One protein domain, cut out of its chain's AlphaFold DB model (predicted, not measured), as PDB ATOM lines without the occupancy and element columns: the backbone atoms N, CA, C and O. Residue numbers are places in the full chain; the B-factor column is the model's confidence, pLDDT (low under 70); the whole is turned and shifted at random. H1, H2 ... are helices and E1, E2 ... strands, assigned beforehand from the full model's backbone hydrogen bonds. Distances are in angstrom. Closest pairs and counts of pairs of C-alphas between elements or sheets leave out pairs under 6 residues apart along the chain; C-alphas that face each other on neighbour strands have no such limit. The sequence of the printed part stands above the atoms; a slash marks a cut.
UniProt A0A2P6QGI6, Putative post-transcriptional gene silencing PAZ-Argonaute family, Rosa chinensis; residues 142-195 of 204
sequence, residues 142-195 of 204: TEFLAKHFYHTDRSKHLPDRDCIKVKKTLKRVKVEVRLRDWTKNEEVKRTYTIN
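Overview. This is residues 142 to 195 of the 204 residues of the protein "Putative post-transcriptional gene silencing PAZ-Argonaute family" of Rosa chinensis (UniProt A0A2P6QGI6). A long two-stranded hairpin, E1 and E2, reaches away to one side of a small loose head made of two short helices, H1 and H2, and the loop of residues 150 to 159 between them. The base of the hairpin is joined to the end of H2 by a tight link, and at its far end residues 181 to 186 stand free and stick out. The printed part has 54 residues, with two named helices followed by two named strands in the order H1, H2, E1, E2; the sheet, in the order E1 - E2, is antiparallel, and the class is mixed, helices and strands. The whole is loose, with a radius of gyration of the C-alphas of 14.4 A, and elongated, spanning 42 by 25 by 17 A.

Along the chain. H1 holds residues 142 to 149 and is 10.4 A long from first to last C-alpha; C-alpha 142 is at (17.395, -5.041, 22.929). H2, the longest helix, holds residues 160 to 170 and is 15.3 A long. E1 holds residues 174 to 181, with C-alpha 174 at (16.688, 4.452, 12.363), and is 21.5 A long. E2 holds residues 186 to 193 and is 22.8 A long, ending with C-alpha 193 at (18.645, 8.028, 14.084).

Arrangement. H1 and H2 are close but not clearly touching, with 2 pairs of C-alphas within 8 A; their closest C-alphas are those of Leu 145 and Val 166, 7.5 A apart. Their lines stand at a steep tilt of 66 degrees, and they run opposite ways. In both H1 and H2 every O i to N i+4 pair is within hydrogen-bond range. E1 and E2 form a hairpin, antiparallel neighbours with 155 degrees between their N-to-C directions. The C-alphas of Lys 174 and Thr 193 face each other at 4.4 A, and at the other end those of Asp 181 and Glu 186 face each other at 5.6 A. N 175 and O 192 are within hydrogen-bond range at 2.8 A, as are N 181 and O 186 at 3.0 A. H1 is apart from E1 and from E2, and H2 is apart from E2.

Size, cuts and confidence. The two C-alphas farthest apart are those of Arg 161 in H2 and Lys 184 in the turn of the hairpin, 42.2 A from each other. The first and last printed C-alphas, of Thr 142 and Asn 195, are 16.7 A apart. The printed part has no cut. The links H2 to E1 and E1 to E2 are tight, the link H1 to H2, with 10 residues, is short, and no link is long. The mean pLDDT of the printed part is 81.9; residues 150 to 157 and residue 182 are under 70.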
ATOM      1  N   THR A 142      16.843  -4.065  21.978       87.38
ATOM      2  CA  THR A 142      17.395  -5.041  22.929       87.38
ATOM      3  C   THR A 142      17.348  -6.478  22.409       87.38
ATOM      4  O   THR A 142      18.281  -7.237  22.644       87.38
ATOM      5  N   GLU A 143      16.285  -6.859  21.697       89.06
ATOM      6  CA  GLU A 143      16.160  -8.196  21.100       89.06
ATOM      7  C   GLU A 143      17.079  -8.354  19.891       89.06
ATOM      8  O   GLU A 143      17.702  -9.400  19.722       89.06
ATOM      9  N   PHE A 144      17.212  -7.301  19.081       89.62
ATOM     10  CA  PHE A 144      18.177  -7.245  17.990       89.62
ATOM     11  C   PHE A 144      19.602  -7.476  18.507       89.62
ATOM     12  O   PHE A 144      20.330  -8.304  17.963       89.62
ATOM     13  N   LEU A 145      19.983  -6.813  19.603       87.06
ATOM     14  CA  LEU A 145      21.297  -7.005  20.214       87.06
ATOM     15  C   LEU A 145      21.481  -8.417  20.778       87.06
ATOM     16  O   LEU A 145      22.527  -9.020  20.550       87.06
ATOM     17  N   ALA A 146      20.469  -8.982  21.437       86.19
ATOM     18  CA  ALA A 146      20.533 -10.365  21.908       86.19
ATOM     19  C   ALA A 146      20.731 -11.358  20.745       86.19
ATOM     20  O   ALA A 146      21.590 -12.235  20.820       86.19
ATOM     21  N   LYS A 147      20.003 -11.175  19.631       86.44
ATOM     22  CA  LYS A 147      20.124 -12.003  18.417       86.44
ATOM     23  C   LYS A 147      21.467 -11.838  17.693       86.44
ATOM     24  O   LYS A 147      21.932 -12.796  17.087       86.44
ATOM     25  N   HIS A 148      22.064 -10.646  17.711       82.50
ATOM     26  CA  HIS A 148      23.286 -10.326  16.955       82.50
ATOM     27  C   HIS A 148      24.585 -10.564  17.750       82.50
ATOM     28  O   HIS A 148      25.645 -10.787  17.169       82.50
ATOM     29  N   PHE A 149      24.528 -10.498  19.084       78.75
ATOM     30  CA  PHE A 149      25.703 -10.608  19.961       78.75
ATOM     31  C   PHE A 149      25.661 -11.815  20.905       78.75
ATOM     32  O   PHE A 149      26.590 -11.988  21.686       78.75
ATOM     33  N   TYR A 150      24.619 -12.655  20.830       68.25
ATOM     34  CA  TYR A 150      24.421 -13.839  21.681       68.25
ATOM     35  C   TYR A 150      24.422 -13.537  23.190       68.25
ATOM     36  O   TYR A 150      24.666 -14.419  24.014       68.25
ATOM     37  N   HIS A 151      24.121 -12.291  23.564       65.19
ATOM     38  CA  HIS A 151      23.995 -11.885  24.960       65.19
ATOM     39  C   HIS A 151      22.571 -12.127  25.443       65.19
ATOM     40  O   HIS A 151      21.656 -11.358  25.151       65.19
ATOM     41  N   THR A 152      22.392 -13.217  26.185       55.22
ATOM     42  CA  THR A 152      21.111 -13.600  26.803       55.22
ATOM     43  C   THR A 152      20.836 -12.819  28.093       55.22
ATOM     44  O   THR A 152      19.685 -12.657  28.494       55.22
ATOM     45  N   ASP A 153      21.883 -12.318  28.752       61.53
ATOM     46  CA  ASP A 153      21.796 -11.765  30.102       61.53
ATOM     47  C   ASP A 153      21.712 -10.231  30.077       61.53
ATOM     48  O   ASP A 153      22.721  -9.532  29.996       61.53
ATOM     49  N   ARG A 154      20.483  -9.697  30.144       61.88
ATOM     50  CA  ARG A 154      20.200  -8.245  30.160       61.88
ATOM     51  C   ARG A 154      20.730  -7.542  31.420       61.88
ATOM     52  O   ARG A 154      20.714  -6.317  31.460       61.88
ATOM     53  N   SER A 155      21.140  -8.303  32.440       59.97
ATOM     54  CA  SER A 155      21.553  -7.791  33.753       59.97
ATOM     55  C   SER A 155      23.045  -7.466  33.857       59.97
ATOM     56  O   SER A 155      23.463  -6.798  34.800       59.97
ATOM     57  N   LYS A 156      23.862  -7.927  32.902       65.94
ATOM     58  CA  LYS A 156      25.314  -7.733  32.931       65.94
ATOM     59  C   LYS A 156      25.726  -6.580  32.032       65.94
ATOM     60  O   LYS A 156      25.255  -6.456  30.903       65.94
ATOM     61  N   HIS A 157      26.652  -5.764  32.529       68.69
ATOM     62  CA  HIS A 157      27.315  -4.754  31.716       68.69
ATOM     63  C   HIS A 157      27.952  -5.415  30.489       68.69
ATOM     64  O   HIS A 157      28.658  -6.420  30.603       68.69
ATOM     65  N   LEU A 158      27.689  -4.842  29.313       71.94
ATOM     66  CA  LEU A 158      28.333  -5.268  28.077       71.94
ATOM     67  C   LEU A 158      29.843  -5.008  28.195       71.94
ATOM     68  O   LEU A 158      30.232  -3.901  28.572       71.94
ATOM     69  N   PRO A 159      30.707  -5.985  27.872       75.56
ATOM     70  CA  PRO A 159      32.145  -5.761  27.897       75.56
ATOM     71  C   PRO A 159      32.541  -4.730  26.829       75.56
ATOM     72  O   PRO A 159      31.926  -4.659  25.762       75.56
ATOM     73  N   ASP A 160      33.612  -3.968  27.069       77.25
ATOM     74  CA  ASP A 160      34.039  -2.852  26.203       77.25
ATOM     75  C   ASP A 160      34.169  -3.227  24.718       77.25
ATOM     76  O   ASP A 160      33.823  -2.449  23.823       77.25
ATOM     77  N   ARG A 161      34.632  -4.452  24.438       78.50
ATOM     78  CA  ARG A 161      34.747  -4.990  23.073       78.50
ATOM     79  C   ARG A 161      33.394  -5.047  22.363       78.50
ATOM     80  O   ARG A 161      33.298  -4.663  21.194       78.50
ATOM     81  N   ASP A 162      32.357  -5.471  23.076       80.19
ATOM     82  CA  ASP A 162      31.006  -5.569  22.540       80.19
ATOM     83  C   ASP A 162      30.364  -4.190  22.445       80.19
ATOM     84  O   ASP A 162      29.765  -3.891  21.417       80.19
ATOM     85  N   CYS A 163      30.598  -3.289  23.403       80.94
ATOM     86  CA  CYS A 163      30.161  -1.890  23.312       80.94
ATOM     87  C   CYS A 163      30.651  -1.203  22.026       80.94
ATOM     88  O   CYS A 163      29.882  -0.511  21.352       80.94
ATOM     89  N   ILE A 164      31.907  -1.433  21.623       85.06
ATOM     90  CA  ILE A 164      32.449  -0.902  20.363       85.06
ATOM     91  C   ILE A 164      31.714  -1.493  19.155       85.06
ATOM     92  O   ILE A 164      31.384  -0.762  18.215       85.06
ATOM     93  N   LYS A 165      31.455  -2.805  19.153       86.38
ATOM     94  CA  LYS A 165      30.791  -3.488  18.035       86.38
ATOM     95  C   LYS A 165      29.309  -3.092  17.950       86.38
ATOM     96  O   LYS A 165      28.863  -2.716  16.872       86.38
ATOM     97  N   VAL A 166      28.592  -3.021  19.072       86.94
ATOM     98  CA  VAL A 166      27.213  -2.504  19.175       86.94
ATOM     99  C   VAL A 166      27.139  -1.066  18.664       86.94
ATOM    100  O   VAL A 166      26.303  -0.756  17.814       86.94
ATOM    101  N   LYS A 167      28.049  -0.188  19.110       87.81
ATOM    102  CA  LYS A 167      28.097   1.211  18.660       87.81
ATOM    103  C   LYS A 167      28.310   1.315  17.153       87.81
ATOM    104  O   LYS A 167      27.732   2.201  16.533       87.81
ATOM    105  N   LYS A 168      29.116   0.431  16.556       88.44
ATOM    106  CA  LYS A 168      29.314   0.370  15.099       88.44
ATOM    107  C   LYS A 168      28.066  -0.133  14.373       88.44
ATOM    108  O   LYS A 168      27.667   0.501  13.402       88.44
ATOM    109  N   THR A 169      27.449  -1.214  14.851       87.75
ATOM    110  CA  THR A 169      26.273  -1.830  14.216       87.75
ATOM    111  C   THR A 169      25.054  -0.911  14.251       87.75
ATOM    112  O   THR A 169      24.357  -0.782  13.250       87.75
ATOM    113  N   LEU A 170      24.805  -0.235  15.376       89.00
ATOM    114  CA  LEU A 170      23.645   0.646  15.526       89.00
ATOM    115  C   LEU A 170      23.852   2.042  14.926       89.00
ATOM    116  O   LEU A 170      22.890   2.796  14.785       89.00
ATOM    117  N   LYS A 171      25.080   2.422  14.552       90.25
ATOM    118  CA  LYS A 171      25.345   3.760  14.014       90.25
ATOM    119  C   LYS A 171      24.545   3.988  12.730       90.25
ATOM    120  O   LYS A 171      24.665   3.236  11.769       90.25
ATOM    121  N   ARG A 172      23.800   5.095  12.682       89.69
ATOM    122  CA  ARG A 172      22.918   5.505  11.571       89.69
ATOM    123  C   ARG A 172      21.699   4.603  11.352       89.69
ATOM    124  O   ARG A 172      20.984   4.801  10.369       89.69
ATOM    125  N   VAL A 173      21.428   3.659  12.253       90.94
ATOM    126  CA  VAL A 173      20.177   2.898  12.234       90.94
ATOM    127  C   VAL A 173      19.043   3.812  12.694       90.94
ATOM    128  O   VAL A 173      19.186   4.566  13.662       90.94
ATOM    129  N   LYS A 174      17.922   3.771  11.971       91.81
ATOM    130  CA  LYS A 174      16.688   4.452  12.363       91.81
ATOM    131  C   LYS A 174      15.888   3.545  13.289       91.81
ATOM    132  O   LYS A 174      15.665   2.387  12.956       91.81
ATOM    133  N   VAL A 175      15.443   4.084  14.415       92.75
ATOM    134  CA  VAL A 175      14.624   3.379  15.404       92.75
ATOM    135  C   VAL A 175      13.338   4.140  15.658       92.75
ATOM    136  O   VAL A 175      13.323   5.371  15.668       92.75
ATOM    137  N   GLU A 176      12.253   3.403  15.854       93.12
ATOM    138  CA  GLU A 176      10.969   3.948  16.275       93.12
ATOM    139  C   GLU A 176      10.850   3.815  17.794       93.12
ATOM    140  O   GLU A 176      10.972   2.724  18.346       93.12
ATOM    141  N   VAL A 177      10.612   4.937  18.466       90.88
ATOM    142  CA  VAL A 177      10.271   4.980  19.884       90.88
ATOM    143  C   VAL A 177       8.767   5.154  19.990       90.88
ATOM    144  O   VAL A 177       8.201   6.102  19.437       90.88
ATOM    145  N   ARG A 178       8.136   4.228  20.708       89.25
ATOM    146  CA  ARG A 178       6.717   4.270  21.045       89.25
ATOM    147  C   ARG A 178       6.588   4.735  22.484       89.25
ATOM    148  O   ARG A 178       6.961   4.010  23.402       89.25
ATOM    149  N   LEU A 179       6.117   5.963  22.667       84.00
ATOM    150  CA  LEU A 179       5.867   6.534  23.984       84.00
ATOM    151  C   LEU A 179       4.359   6.595  24.209       84.00
ATOM    152  O   LEU A 179       3.633   7.157  23.390       84.00
ATOM    153  N   ARG A 180       3.885   6.042  25.326       79.56
ATOM    154  CA  ARG A 180       2.497   6.235  25.753       79.56
ATOM    155  C   ARG A 180       2.386   7.604  26.417       79.56
ATOM    156  O   ARG A 180       2.991   7.825  27.463       79.56
ATOM    157  N   ASP A 181       1.626   8.510  25.811       77.00
ATOM    158  CA  ASP A 181       1.309   9.792  26.430       77.00
ATOM    159  C   ASP A 181       0.136   9.597  27.398       77.00
ATOM    160  O   ASP A 181      -1.012   9.407  26.986       77.00
ATOM    161  N   TRP A 182       0.429   9.617  28.701       69.81
ATOM    162  CA  TRP A 182      -0.580   9.433  29.747       69.81
ATOM    163  C   TRP A 182      -1.622  10.560  29.770       69.81
ATOM    164  O   TRP A 182      -2.742  10.348  30.224       69.81
ATOM    165  N   THR A 183      -1.295  11.745  29.242       77.31
ATOM    166  CA  THR A 183      -2.229  12.881  29.221       77.31
ATOM    167  C   THR A 183      -3.265  12.783  28.105       77.31
ATOM    168  O   THR A 183      -4.355  13.332  28.238       77.31
ATOM    169  N   LYS A 184      -2.947  12.068  27.019       75.94
ATOM    170  CA  LYS A 184      -3.794  11.974  25.817       75.94
ATOM    171  C   LYS A 184      -4.337  10.573  25.546       75.94
ATOM    172  O   LYS A 184      -5.154  10.415  24.650       75.94
ATOM    173  N   ASN A 185      -3.905   9.566  26.311       75.19
ATOM    174  CA  ASN A 185      -4.207   8.150  26.072       75.19
ATOM    175  C   ASN A 185      -3.897   7.707  24.623       75.19
ATOM    176  O   ASN A 185      -4.551   6.825  24.069       75.19
ATOM    177  N   GLU A 186      -2.884   8.327  24.014       80.75
ATOM    178  CA  GLU A 186      -2.452   8.089  22.638       80.75
ATOM    179  C   GLU A 186      -1.002   7.589  22.613       80.75
ATOM    180  O   GLU A 186      -0.164   7.956  23.445       80.75
ATOM    181  N   GLU A 187      -0.694   6.727  21.643       82.44
ATOM    182  CA  GLU A 187       0.667   6.256  21.402       82.44
ATOM    183  C   GLU A 187       1.377   7.213  20.444       82.44
ATOM    184  O   GLU A 187       1.070   7.288  19.253       82.44
ATOM    185  N   VAL A 188       2.363   7.937  20.966       85.81
ATOM    186  CA  VAL A 188       3.188   8.836  20.168       85.81
ATOM    187  C   VAL A 188       4.352   8.038  19.591       85.81
ATOM    188  O   VAL A 188       5.214   7.542  20.321       85.81
ATOM    189  N   LYS A 189       4.391   7.938  18.260       88.25
ATOM    190  CA  LYS A 189       5.482   7.296  17.517       88.25
ATOM    191  C   LYS A 189       6.460   8.350  17.026       88.25
ATOM    192  O   LYS A 189       6.072   9.296  16.342       88.25
ATOM    193  N   ARG A 190       7.736   8.199  17.376       89.81
ATOM    194  CA  ARG A 190       8.811   9.087  16.914       89.81
ATOM    195  C   ARG A 190       9.967   8.273  16.368       89.81
ATOM    196  O   ARG A 190      10.412   7.321  17.000       89.81
ATOM    197  N   THR A 191      10.476   8.664  15.205       92.06
ATOM    198  CA  THR A 191      11.635   8.019  14.588       92.06
ATOM    199  C   THR A 191      12.899   8.816  14.876       92.06
ATOM    200  O   THR A 191      12.963  10.012  14.595       92.06
ATOM    201  N   TYR A 192      13.930   8.143  15.381       92.88
ATOM    202  CA  TYR A 192      15.238   8.726  15.670       92.88
ATOM    203  C   TYR A 192      16.333   7.980  14.919       92.88
ATOM    204  O   TYR A 192      16.198   6.800  14.613       92.88
ATOM    205  N   THR A 193      17.436   8.665  14.620       93.81
ATOM    206  CA  THR A 193      18.645   8.028  14.084       93.81
ATOM    207  C   THR A 193      19.666   7.896  15.204       93.81
ATOM    208  O   THR A 193      19.990   8.887  15.859       93.81
ATOM    209  N   ILE A 194      20.186   6.691  15.424       91.81
ATOM    210  CA  ILE A 194      21.194   6.454  16.459       91.81
ATOM    211  C   ILE A 194      22.541   7.011  15.985       91.81
ATOM    212  O   ILE A 194      23.141   6.516  15.030       91.81
ATOM    213  N   ASN A 195      23.043   8.032  16.679       89.44
ATOM    214  CA  ASN A 195      24.363   8.615  16.408       89.44
ATOM    215  C   ASN A 195      25.477   7.968  17.246       89.44
ATOM    216  O   ASN A 195      26.637   7.943  16.830       89.44
TER     217      ASN A 195